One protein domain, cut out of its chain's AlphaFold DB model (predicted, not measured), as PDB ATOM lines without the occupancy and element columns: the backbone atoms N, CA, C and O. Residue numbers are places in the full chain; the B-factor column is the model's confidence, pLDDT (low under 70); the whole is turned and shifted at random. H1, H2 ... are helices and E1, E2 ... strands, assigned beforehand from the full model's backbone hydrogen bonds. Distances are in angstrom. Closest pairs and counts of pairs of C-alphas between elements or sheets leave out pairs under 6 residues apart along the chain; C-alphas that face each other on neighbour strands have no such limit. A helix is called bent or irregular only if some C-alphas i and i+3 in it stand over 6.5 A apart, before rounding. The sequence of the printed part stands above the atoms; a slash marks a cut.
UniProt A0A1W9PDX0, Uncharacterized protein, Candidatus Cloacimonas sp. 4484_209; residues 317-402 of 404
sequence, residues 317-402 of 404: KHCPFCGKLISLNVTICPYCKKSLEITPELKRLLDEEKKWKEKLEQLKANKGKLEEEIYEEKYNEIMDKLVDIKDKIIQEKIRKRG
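AT A GLANCE: This is residues 317 to 402 of the 404 residues of an uncharacterized protein of Candidatus Cloacimonas sp. 4484_209 (UniProt A0A1W9PDX0). This is a long helical hairpin with a small head: H1 and H2 run side by side in opposite directions, and the head, residues 317 to 343, is made mostly of loops and sits at the end where H1 begins and H2 ends. The hairpin makes the longest axis, and its turn, with residues 368 to 374, sticks out at the far end from the head. The printed part has 86 residues, with one named strand and two named helices in the order E1, H1, H2; there is no sheet of named strands, and the class is mostly helix. The whole is loose, with a radius of gyration of the C-alphas of 17.2 A, and spans 53 by 25 by 19 A.

HOW THE PARTS SIT: Start at Lys 317, where residues 317 to 318 are paired, antiparallel, with residues 325 to 326 of the strand E1, residues 325 to 327. E1 pairs with no named strand. A long link of 16 residues leads from E1 to the helix H1, residues 344 to 365, and the two are apart. A short link of 6 residues then leads to the helix H2, residues 372 to 401. H1 and H2 touch, with 21 pairs of C-alphas within 8 A, and their closest C-alphas are those of Glu 353 and Ile 389, 6.3 A apart. Their lines stand at a shallow tilt of 21 degrees, and they run opposite ways: they form a helical hairpin, 9.5 A from centre to centre. E1 and H2 are apart. In H1 and H2, every O i to N i+4 pair is within hydrogen-bond range.

IN THESE COORDINATES: Look for E1 at C-alpha 325, (-28.978, 26.357, 31.564); its three residues end at Ser 327. Find C-alpha 344 at (-32.090, 38.391, 11.784); from there H1 runs through 22 residues to Ala 365, 32.0 A from first to last C-alpha. H2, the longest helix with 30 residues, begins at Glu 372 and reaches C-alpha 401 at (-40.442, 41.258, 24.973), 43.5 A from its first C-alpha. Neither helix is bent or irregular.

THE WHOLE: The two C-alphas farthest apart are those of Lys 337, in the long link, and Glu 371, just before H2, at 52.9 A. Read on from residue 317 to residue 402 and you will meet no cut. The C-alphas of the long link, residues 328 to 343, lie 13 to 25 A from the mean of all C-alphas. Residues 368 to 374, of which 372 to 374 belong to H2, stand free. In the B-factor column the mean pLDDT of the printed part is 92.6, and residue 402 is the one residue under 70.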
ATOM      1  N   LYS A 317     -25.615  27.019  27.259       88.00
ATOM      2  CA  LYS A 317     -25.817  28.469  27.421       88.00
ATOM      3  C   LYS A 317     -26.967  28.728  28.383       88.00
ATOM      4  O   LYS A 317     -27.863  27.903  28.504       88.00
ATOM      5  N   HIS A 318     -26.981  29.879  29.043       86.56
ATOM      6  CA  HIS A 318     -28.107  30.275  29.889       86.56
ATOM      7  C   HIS A 318     -29.248  30.824  29.016       86.56
ATOM      8  O   HIS A 318     -29.016  31.517  28.021       86.56
ATOM      9  N   CYS A 319     -30.495  30.501  29.358       82.56
ATOM     10  CA  CYS A 319     -31.664  31.034  28.673       82.56
ATOM     11  C   CYS A 319     -31.768  32.551  28.925       82.56
ATOM     12  O   CYS A 319     -31.909  32.956  30.079       82.56
ATOM     13  N   PRO A 320     -31.816  33.405  27.884       77.00
ATOM     14  CA  PRO A 320     -31.873  34.863  28.040       77.00
ATOM     15  C   PRO A 320     -33.195  35.377  28.636       77.00
ATOM     16  O   PRO A 320     -33.349  36.578  28.860       77.00
ATOM     17  N   PHE A 321     -34.173  34.491  28.843       80.88
ATOM     18  CA  PHE A 321     -35.476  34.841  29.395       80.88
ATOM     19  C   PHE A 321     -35.700  34.377  30.832       80.88
ATOM     20  O   PHE A 321     -36.465  35.027  31.528       80.88
ATOM     21  N   CYS A 322     -35.118  33.248  31.250       84.38
ATOM     22  CA  CYS A 322     -35.338  32.688  32.590       84.38
ATOM     23  C   CYS A 322     -34.051  32.298  33.326       84.38
ATOM     24  O   CYS A 322     -34.130  31.678  34.378       84.38
ATOM     25  N   GLY A 323     -32.875  32.562  32.753       84.31
ATOM     26  CA  GLY A 323     -31.584  32.266  33.375       84.31
ATOM     27  C   GLY A 323     -31.188  30.787  33.400       84.31
ATOM     28  O   GLY A 323     -30.013  30.495  33.540       84.31
ATOM     29  N   LYS A 324     -32.098  29.826  33.200       90.44
ATOM     30  CA  LYS A 324     -31.755  28.392  33.297       90.44
ATOM     31  C   LYS A 324     -30.828  27.911  32.171       90.44
ATOM     32  O   LYS A 324     -30.992  28.311  31.017       90.44
ATOM     33  N   LEU A 325     -29.898  27.015  32.501       92.25
ATOM     34  CA  LEU A 325     -28.978  26.357  31.564       92.25
ATOM     35  C   LEU A 325     -29.730  25.509  30.531       92.25
ATOM     36  O   LEU A 325     -30.550  24.660  30.874       92.25
ATOM     37  N   ILE A 326     -29.443  25.743  29.255       92.94
ATOM     38  CA  ILE A 326     -30.035  25.064  28.104       92.94
ATOM     39  C   ILE A 326     -28.942  24.602  27.133       92.94
ATOM     40  O   ILE A 326     -27.900  25.243  26.974       92.94
ATOM     41  N   SER A 327     -29.195  23.498  26.435       90.25
ATOM     42  CA  SER A 327     -28.328  23.024  25.350       90.25
ATOM     43  C   SER A 327     -28.303  24.031  24.193       90.25
ATOM     44  O   SER A 327     -29.320  24.649  23.884       90.25
ATOM     45  N   LEU A 328     -27.172  24.192  23.501       84.94
ATOM     46  CA  LEU A 328     -27.034  25.199  22.434       84.94
ATOM     47  C   LEU A 328     -28.044  25.079  21.280       84.94
ATOM     48  O   LEU A 328     -28.386  26.102  20.682       84.94
ATOM     49  N   ASN A 329     -28.543  23.867  21.021       83.38
ATOM     50  CA  ASN A 329     -29.372  23.531  19.861       83.38
ATOM     51  C   ASN A 329     -30.891  23.624  20.101       83.38
ATOM     52  O   ASN A 329     -31.655  23.220  19.229       83.38
ATOM     53  N   VAL A 330     -31.358  24.120  21.254       89.62
ATOM     54  CA  VAL A 330     -32.806  24.284  21.478       89.62
ATOM     55  C   VAL A 330     -33.302  25.624  20.924       89.62
ATOM     56  O   VAL A 330     -32.763  26.684  21.245       89.62
ATOM     57  N   THR A 331     -34.341  25.579  20.087       89.75
ATOM     58  CA  THR A 331     -35.035  26.758  19.529       89.75
ATOM     59  C   THR A 331     -36.099  27.311  20.472       89.75
ATOM     60  O   THR A 331     -36.485  28.468  20.353       89.75
ATOM     61  N   ILE A 332     -36.546  26.520  21.448       91.06
ATOM     62  CA  ILE A 332     -37.510  26.907  22.480       91.06
ATOM     63  C   ILE A 332     -36.920  26.520  23.833       91.06
ATOM     64  O   ILE A 332     -36.418  25.409  24.004       91.06
ATOM     65  N   CYS A 333     -36.957  27.428  24.808       89.25
ATOM     66  CA  CYS A 333     -36.477  27.105  26.147       89.25
ATOM     67  C   CYS A 333     -37.404  26.060  26.804       89.25
ATOM     68  O   CYS A 333     -38.594  26.348  26.955       89.25
ATOM     69  N   PRO A 334     -36.890  24.904  27.270       90.31
ATOM     70  CA  PRO A 334     -37.718  23.869  27.895       90.31
ATOM     71  C   PRO A 334     -38.374  24.339  29.200       90.31
ATOM     72  O   PRO A 334     -39.414  23.823  29.591       90.31
ATOM     73  N   TYR A 335     -37.797  25.348  29.858       91.31
ATOM     74  CA  TYR A 335     -38.285  25.836  31.144       91.31
ATOM     75  C   TYR A 335     -39.350  26.926  31.014       91.31
ATOM     76  O   TYR A 335     -40.400  26.832  31.636       91.31
ATOM     77  N   CYS A 336     -39.098  27.973  30.220       90.25
ATOM     78  CA  CYS A 336     -40.020  29.110  30.113       90.25
ATOM     79  C   CYS A 336     -40.868  29.107  28.837       90.25
ATOM     80  O   CYS A 336     -41.667  30.021  28.645       90.25
ATOM     81  N   LYS A 337     -40.679  28.118  27.951       91.94
ATOM     82  CA  LYS A 337     -41.407  27.941  26.682       91.94
ATOM     83  C   LYS A 337     -41.306  29.118  25.699       91.94
ATOM     84  O   LYS A 337     -42.006  29.134  24.691       91.94
ATOM     85  N   LYS A 338     -40.431  30.101  25.947       86.31
ATOM     86  CA  LYS A 338     -40.191  31.217  25.022       86.31
ATOM     87  C   LYS A 338     -39.291  30.768  23.871       86.31
ATOM     88  O   LYS A 338     -38.312  30.048  24.092       86.31
ATOM     89  N   SER A 339     -39.626  31.213  22.659       86.69
ATOM     90  CA  SER A 339     -38.786  31.019  21.475       86.69
ATOM     91  C   SER A 339     -37.457  31.750  21.656       86.69
ATOM     92  O   SER A 339     -37.412  32.922  22.034       86.69
ATOM     93  N   LEU A 340     -36.375  31.025  21.405       85.31
ATOM     94  CA  LEU A 340     -34.993  31.488  21.437       85.31
ATOM     95  C   LEU A 340     -34.514  31.926  20.052       85.31
ATOM     96  O   LEU A 340     -33.331  32.223  19.888       85.31
ATOM     97  N   GLU A 341     -35.405  31.966  19.059       85.19
ATOM     98  CA  GLU A 341     -35.068  32.471  17.735       85.19
ATOM     99  C   GLU A 341     -34.627  33.931  17.841       85.19
ATOM    100  O   GLU A 341     -35.380  34.839  18.205       85.19
ATOM    101  N   ILE A 342     -33.355  34.159  17.538       86.19
ATOM    102  CA  ILE A 342     -32.752  35.483  17.441       86.19
ATOM    103  C   ILE A 342     -33.303  36.111  16.153       86.19
ATOM    104  O   ILE A 342     -33.287  35.464  15.107       86.19
ATOM    105  N   THR A 343     -33.837  37.340  16.204       90.25
ATOM    106  CA  THR A 343     -34.239  38.027  14.961       90.25
ATOM    107  C   THR A 343     -33.021  38.164  14.048       90.25
ATOM    108  O   THR A 343     -31.921  38.377  14.560       90.25
ATOM    109  N   PRO A 344     -33.186  38.108  12.713       94.38
ATOM    110  CA  PRO A 344     -32.090  38.391  11.784       94.38
ATOM    111  C   PRO A 344     -31.367  39.707  12.116       94.38
ATOM    112  O   PRO A 344     -30.142  39.766  12.068       94.38
ATOM    113  N   GLU A 345     -32.121  40.717  12.562       95.19
ATOM    114  CA  GLU A 345     -31.584  42.004  13.009       95.19
ATOM    115  C   GLU A 345     -30.721  41.892  14.272       95.19
ATOM    116  O   GLU A 345     -29.583  42.357  14.287       95.19
ATOM    117  N   LEU A 346     -31.205  41.210  15.316       93.06
ATOM    118  CA  LEU A 346     -30.426  40.996  16.539       93.06
ATOM    119  C   LEU A 346     -29.158  40.175  16.268       93.06
ATOM    120  O   LEU A 346     -28.121  40.428  16.876       93.06
ATOM    121  N   LYS A 347     -29.216  39.213  15.338       93.44
ATOM    122  CA  LYS A 347     -28.041  38.445  14.910       93.44
ATOM    123  C   LYS A 347     -27.005  39.353  14.241       93.44
ATOM    124  O   LYS A 347     -25.840  39.308  14.621       93.44
ATOM    125  N   ARG A 348     -27.441  40.222  13.321       96.62
ATOM    126  CA  ARG A 348     -26.579  41.209  12.655       96.62
ATOM    127  C   ARG A 348     -25.877  42.126  13.661       96.62
ATOM    128  O   ARG A 348     -24.677  42.338  13.537       96.62
ATOM    129  N   LEU A 349     -26.602  42.611  14.672       96.50
ATOM    130  CA  LEU A 349     -26.042  43.471  15.721       96.50
ATOM    131  C   LEU A 349     -25.003  42.749  16.594       96.50
ATOM    132  O   LEU A 349     -23.975  43.334  16.923       96.50
ATOM    133  N   LEU A 350     -25.234  41.480  16.946       93.75
ATOM    134  CA  LEU A 350     -24.269  40.682  17.716       93.75
ATOM    135  C   LEU A 350     -22.981  40.406  16.922       93.75
ATOM    136  O   LEU A 350     -21.885  40.454  17.483       93.75
ATOM    137  N   ASP A 351     -23.099  40.148  15.617       95.25
ATOM    138  CA  ASP A 351     -21.940  39.984  14.733       95.25
ATOM    139  C   ASP A 351     -21.161  41.307  14.582       95.25
ATOM    140  O   ASP A 351     -19.926  41.313  14.591       95.25
ATOM    141  N   GLU A 352     -21.867  42.442  14.509       97.56
ATOM    142  CA  GLU A 352     -21.260  43.775  14.480       97.56
ATOM    143  C   GLU A 352     -20.521  44.095  15.791       97.56
ATOM    144  O   GLU A 352     -19.366  44.529  15.752       97.56
ATOM    145  N   GLU A 353     -21.120  43.800  16.951       97.19
ATOM    146  CA  GLU A 353     -20.489  43.958  18.272       97.19
ATOM    147  C   GLU A 353     -19.181  43.159  18.361       97.19
ATOM    148  O   GLU A 353     -18.150  43.669  18.810       97.19
ATOM    149  N   LYS A 354     -19.200  41.904  17.891       95.56
ATOM    150  CA  LYS A 354     -18.017  41.037  17.866       95.56
ATOM    151  C   LYS A 354     -16.904  41.632  16.998       95.56
ATOM    152  O   LYS A 354     -15.751  41.651  17.428       95.56
ATOM    153  N   LYS A 355     -17.244  42.160  15.818       97.94
ATOM    154  CA  LYS A 355     -16.283  42.790  14.898       97.94
ATOM    155  C   LYS A 355     -15.607  44.015  15.522       97.94
ATOM    156  O   LYS A 355     -14.401  44.196  15.360       97.94
ATOM    157  N   TRP A 356     -16.351  44.852  16.243       97.94
ATOM    158  CA  TRP A 356     -15.779  46.020  16.922       97.94
ATOM    159  C   TRP A 356     -14.939  45.648  18.147       97.94
ATOM    160  O   TRP A 356     -13.885  46.247  18.354       97.94
ATOM    161  N   LYS A 357     -15.322  44.612  18.902       96.00
ATOM    162  CA  LYS A 357     -14.482  44.054  19.977       96.00
ATOM    163  C   LYS A 357     -13.148  43.526  19.451       96.00
ATOM    164  O   LYS A 357     -12.113  43.778  20.054       96.00
ATOM    165  N   GLU A 358     -13.151  42.847  18.307       97.69
ATOM    166  CA  GLU A 358     -11.915  42.377  17.677       97.69
ATOM    167  C   GLU A 358     -11.016  43.543  17.235       97.69
ATOM    168  O   GLU A 358      -9.816  43.532  17.507       97.69
ATOM    169  N   LYS A 359     -11.594  44.597  16.636       97.94
ATOM    170  CA  LYS A 359     -10.856  45.833  16.325       97.94
ATOM    171  C   LYS A 359     -10.251  46.480  17.574       97.94
ATOM    172  O   LYS A 359      -9.122  46.957  17.512       97.94
ATOM    173  N   LEU A 360     -10.977  46.488  18.694       97.81
ATOM    174  CA  LEU A 360     -10.493  47.036  19.962       97.81
ATOM    175  C   LEU A 360      -9.261  46.275  20.469       97.81
ATOM    176  O   LEU A 360      -8.273  46.890  20.865       97.81
ATOM    177  N   GLU A 361      -9.291  44.944  20.419       97.06
ATOM    178  CA  GLU A 361      -8.152  44.111  20.818       97.06
ATOM    179  C   GLU A 361      -6.953  44.283  19.873       97.06
ATOM    180  O   GLU A 361      -5.816  44.409  20.331       97.06
ATOM    181  N   GLN A 362      -7.187  44.404  18.561       97.62
ATOM    182  CA  GLN A 362      -6.132  44.739  17.596       97.62
ATOM    183  C   GLN A 362      -5.520  46.126  17.858       97.62
ATOM    184  O   GLN A 362      -4.305  46.297  17.730       97.62
ATOM    185  N   LEU A 363      -6.333  47.116  18.244       97.62
ATOM    186  CA  LEU A 363      -5.848  48.446  18.612       97.62
ATOM    187  C   LEU A 363      -4.974  48.368  19.872       97.62
ATOM    188  O   LEU A 363      -3.849  48.867  19.862       97.62
ATOM    189  N   LYS A 364      -5.433  47.674  20.923       96.06
ATOM    190  CA  LYS A 364      -4.662  47.448  22.162       96.06
ATOM    191  C   LYS A 364      -3.324  46.758  21.899       96.06
ATOM    192  O   LYS A 364      -2.307  47.202  22.429       96.06
ATOM    193  N   ALA A 365      -3.296  45.740  21.039       97.50
ATOM    194  CA  ALA A 365      -2.064  45.046  20.660       97.50
ATOM    195  C   ALA A 365      -1.049  45.958  19.942       97.50
ATOM    196  O   ALA A 365       0.158  45.722  20.005       97.50
ATOM    197  N   ASN A 366      -1.521  47.022  19.285       96.56
ATOM    198  CA  ASN A 366      -0.692  47.985  18.563       96.56
ATOM    199  C   ASN A 366      -0.393  49.273  19.347       96.56
ATOM    200  O   ASN A 366       0.242  50.165  18.786       96.56
ATOM    201  N   LYS A 367      -0.776  49.374  20.631       95.31
ATOM    202  CA  LYS A 367      -0.606  50.592  21.446       95.31
ATOM    203  C   LYS A 367       0.825  51.154  21.421       95.31
ATOM    204  O   LYS A 367       1.001  52.356  21.347       95.31
ATOM    205  N   GLY A 368       1.849  50.297  21.418       93.50
ATOM    206  CA  GLY A 368       3.257  50.725  21.383       93.50
ATOM    207  C   GLY A 368       3.809  51.107  20.001       93.50
ATOM    208  O   GLY A 368       4.989  51.427  19.900       93.50
ATOM    209  N   LYS A 369       3.006  51.006  18.934       96.56
ATOM    210  CA  LYS A 369       3.406  51.314  17.546       96.56
ATOM    211  C   LYS A 369       2.710  52.552  16.980       96.56
ATOM    212  O   LYS A 369       3.090  53.000  15.903       96.56
ATOM    213  N   LEU A 370       1.672  53.042  17.653       95.06
ATOM    214  CA  LEU A 370       0.949  54.251  17.280       95.06
ATOM    215  C   LEU A 370       1.420  55.420  18.141       95.06
ATOM    216  O   LEU A 370       1.811  55.237  19.290       95.06
ATOM    217  N   GLU A 371       1.339  56.616  17.573       97.25
ATOM    218  CA  GLU A 371       1.379  57.850  18.347       97.25
ATOM    219  C   GLU A 371       0.169  57.905  19.290       97.25
ATOM    220  O   GLU A 371      -0.917  57.432  18.942       97.25
ATOM    221  N   GLU A 372       0.374  58.425  20.499       96.69
ATOM    222  CA  GLU A 372      -0.600  58.354  21.594       96.69
ATOM    223  C   GLU A 372      -1.928  59.033  21.237       96.69
ATOM    224  O   GLU A 372      -2.986  58.438  21.423       96.69
ATOM    225  N   GLU A 373      -1.873  60.202  20.598       97.06
ATOM    226  CA  GLU A 373      -3.054  60.952  20.153       97.06
ATOM    227  C   GLU A 373      -3.902  60.152  19.143       97.06
ATOM    228  O   GLU A 373      -5.114  60.009  19.300       97.06
ATOM    229  N   ILE A 374      -3.256  59.513  18.159       97.50
ATOM    230  CA  ILE A 374      -3.930  58.672  17.152       97.50
ATOM    231  C   ILE A 374      -4.536  57.418  17.801       97.50
ATOM    232  O   ILE A 374      -5.567  56.903  17.354       97.50
ATOM    233  N   TYR A 375      -3.879  56.872  18.826       96.75
ATOM    234  CA  TYR A 375      -4.404  55.733  19.573       96.75
ATOM    235  C   TYR A 375      -5.677  56.112  20.336       96.75
ATOM    236  O   TYR A 375      -6.660  55.374  20.255       96.75
ATOM    237  N   GLU A 376      -5.667  57.240  21.046       97.00
ATOM    238  CA  GLU A 376      -6.816  57.722  21.816       97.00
ATOM    239  C   GLU A 376      -8.018  58.030  20.921       97.00
ATOM    240  O   GLU A 376      -9.124  57.571  21.214       97.00
ATOM    241  N   GLU A 377      -7.810  58.706  19.788       97.81
ATOM    242  CA  GLU A 377      -8.877  59.001  18.824       97.81
ATOM    243  C   GLU A 377      -9.560  57.713  18.333       97.81
ATOM    244  O   GLU A 377     -10.782  57.565  18.424       97.81
ATOM    245  N   LYS A 378      -8.770  56.722  17.896       97.94
ATOM    246  CA  LYS A 378      -9.298  55.425  17.439       97.94
ATOM    247  C   LYS A 378      -9.966  54.633  18.553       97.94
ATOM    248  O   LYS A 378     -10.917  53.896  18.296       97.94
ATOM    249  N   TYR A 379      -9.447  54.722  19.774       97.94
ATOM    250  CA  TYR A 379     -10.035  54.049  20.923       97.94
ATOM    251  C   TYR A 379     -11.432  54.605  21.202       97.94
ATOM    252  O   TYR A 379     -12.381  53.828  21.313       97.94
ATOM    253  N   ASN A 380     -11.564  55.931  21.234       96.94
ATOM    254  CA  ASN A 380     -12.835  56.611  21.459       96.94
ATOM    255  C   ASN A 380     -13.843  56.298  20.344       96.94
ATOM    256  O   ASN A 380     -14.962  55.893  20.648       96.94
ATOM    257  N   GLU A 381     -13.429  56.333  19.070       98.19
ATOM    258  CA  GLU A 381     -14.295  55.957  17.940       98.19
ATOM    259  C   GLU A 381     -14.853  54.526  18.085       98.19
ATOM    260  O   GLU A 381     -16.044  54.277  17.875       98.19
ATOM    261  N   ILE A 382     -14.003  53.563  18.462       97.88
ATOM    262  CA  ILE A 382     -14.425  52.171  18.669       97.88
ATOM    263  C   ILE A 382     -15.387  52.061  19.857       97.88
ATOM    264  O   ILE A 382     -16.365  51.310  19.783       97.88
ATOM    265  N   MET A 383     -15.115  52.777  20.949       97.31
ATOM    266  CA  MET A 383     -15.955  52.756  22.145       97.31
ATOM    267  C   MET A 383     -17.344  53.334  21.873       97.31
ATOM    268  O   MET A 383     -18.328  52.680  22.223       97.31
ATOM    269  N   ASP A 384     -17.440  54.462  21.170       97.69
ATOM    270  CA  ASP A 384     -18.718  55.071  20.784       97.69
ATOM    271  C   ASP A 384     -19.559  54.108  19.935       97.69
ATOM    272  O   ASP A 384     -20.735  53.867  20.217       97.69
ATOM    273  N   LYS A 385     -18.940  53.440  18.950       98.06
ATOM    274  CA  LYS A 385     -19.630  52.424  18.134       98.06
ATOM    275  C   LYS A 385     -20.101  51.227  18.952       98.06
ATOM    276  O   LYS A 385     -21.181  50.695  18.688       98.06
ATOM    277  N   LEU A 386     -19.317  50.782  19.933       97.50
ATOM    278  CA  LEU A 386     -19.716  49.689  20.821       97.50
ATOM    279  C   LEU A 386     -20.904  50.074  21.707       97.50
ATOM    280  O   LEU A 386     -21.759  49.220  21.954       97.50
ATOM    281  N   VAL A 387     -20.974  51.323  22.169       97.25
ATOM    282  CA  VAL A 387     -22.118  51.844  22.932       97.25
ATOM    283  C   VAL A 387     -23.370  51.882  22.050       97.25
ATOM    284  O   VAL A 387     -24.363  51.244  22.402       97.25
ATOM    285  N   ASP A 388     -23.290  52.475  20.855       97.50
ATOM    286  CA  ASP A 388     -24.402  52.528  19.889       97.50
ATOM    287  C   ASP A 388     -24.975  51.134  19.568       97.50
ATOM    288  O   ASP A 388     -26.192  50.934  19.474       97.50
ATOM    289  N   ILE A 389     -24.099  50.143  19.364       96.81
ATOM    290  CA  ILE A 389     -24.509  48.766  19.058       96.81
ATOM    291  C   ILE A 389     -25.187  48.120  20.269       96.81
ATOM    292  O   ILE A 389     -26.209  47.447  20.105       96.81
ATOM    293  N   LYS A 390     -24.662  48.326  21.483       94.94
ATOM    294  CA  LYS A 390     -25.279  47.804  22.711       94.94
ATOM    295  C   LYS A 390     -26.674  48.378  22.927       94.94
ATOM    296  O   LYS A 390     -27.587  47.608  23.230       94.94
ATOM    297  N   ASP A 391     -26.862  49.670  22.694       95.94
ATOM    298  CA  ASP A 391     -28.170  50.313  22.814       95.94
ATOM    299  C   ASP A 391     -29.171  49.742  21.807       95.94
ATOM    300  O   ASP A 391     -30.291  49.383  22.179       95.94
ATOM    301  N   LYS A 392     -28.756  49.526  20.553       96.94
ATOM    302  CA  LYS A 392     -29.591  48.847  19.543       96.94
ATOM    303  C   LYS A 392     -29.940  47.412  19.944       96.94
ATOM    304  O   LYS A 392     -31.082  46.987  19.768       96.94
ATOM    305  N   ILE A 393     -28.994  46.663  20.518       94.12
ATOM    306  CA  ILE A 393     -29.238  45.308  21.045       94.12
ATOM    307  C   ILE A 393     -30.278  45.347  22.171       94.12
ATOM    308  O   ILE A 393     -31.166  44.491  22.218       94.12
ATOM    309  N   ILE A 394     -30.187  46.322  23.079       91.19
ATOM    310  CA  ILE A 394     -31.145  46.506  24.176       91.19
ATOM    311  C   ILE A 394     -32.529  46.855  23.622       91.19
ATOM    312  O   ILE A 394     -33.503  46.187  23.975       91.19
ATOM    313  N   GLN A 395     -32.627  47.825  22.710       93.75
ATOM    314  CA  GLN A 395     -33.888  48.216  22.073       93.75
ATOM    315  C   GLN A 395     -34.553  47.039  21.352       93.75
ATOM    316  O   GLN A 395     -35.750  46.805  21.524       93.75
ATOM    317  N   GLU A 396     -33.787  46.243  20.605       92.44
ATOM    318  CA  GLU A 396     -34.315  45.074  19.898       92.44
ATOM    319  C   GLU A 396     -34.771  43.971  20.872       92.44
ATOM    320  O   GLU A 396     -35.807  43.331  20.657       92.44
ATOM    321  N   LYS A 397     -34.068  43.786  22.000       87.50
ATOM    322  CA  LYS A 397     -34.504  42.890  23.088       87.50
ATOM    323  C   LYS A 397     -35.799  43.371  23.747       87.50
ATOM    324  O   LYS A 397     -36.663  42.540  24.030       87.50
ATOM    325  N   ILE A 398     -35.952  44.677  23.977       87.44
ATOM    326  CA  ILE A 398     -37.177  45.275  24.534       87.44
ATOM    327  C   ILE A 398     -38.337  45.104  23.547       87.44
ATOM    328  O   ILE A 398     -39.393  44.603  23.933       87.44
ATOM    329  N   ARG A 399     -38.127  45.412  22.260       88.81
ATOM    330  CA  ARG A 399     -39.133  45.256  21.197       88.81
ATOM    331  C   ARG A 399     -39.681  43.828  21.135       88.81
ATOM    332  O   ARG A 399     -40.888  43.643  21.010       88.81
ATOM    333  N   LYS A 400     -38.813  42.821  21.293       82.56
ATOM    334  CA  LYS A 400     -39.210  41.404  21.334       82.56
ATOM    335  C   LYS A 400     -39.974  40.984  22.583       82.56
ATOM    336  O   LYS A 400     -40.745  40.031  22.512       82.56
ATOM    337  N   ARG A 401     -39.743  41.624  23.731       76.69
ATOM    338  CA  ARG A 401     -40.442  41.258  24.973       76.69
ATOM    339  C   ARG A 401     -41.927  41.638  24.939       76.69
ATOM    340  O   ARG A 401     -42.687  41.079  25.724       76.69
ATOM    341  N   GLY A 402     -42.335  42.468  23.973       69.38
ATOM    342  CA  GLY A 402     -43.687  42.999  23.861       69.38
ATOM    343  C   GLY A 402     -43.937  44.050  24.940       69.38
ATOM    344  O   GLY A 402     -43.440  43.928  26.057       69.38
TER     345      GLY A 402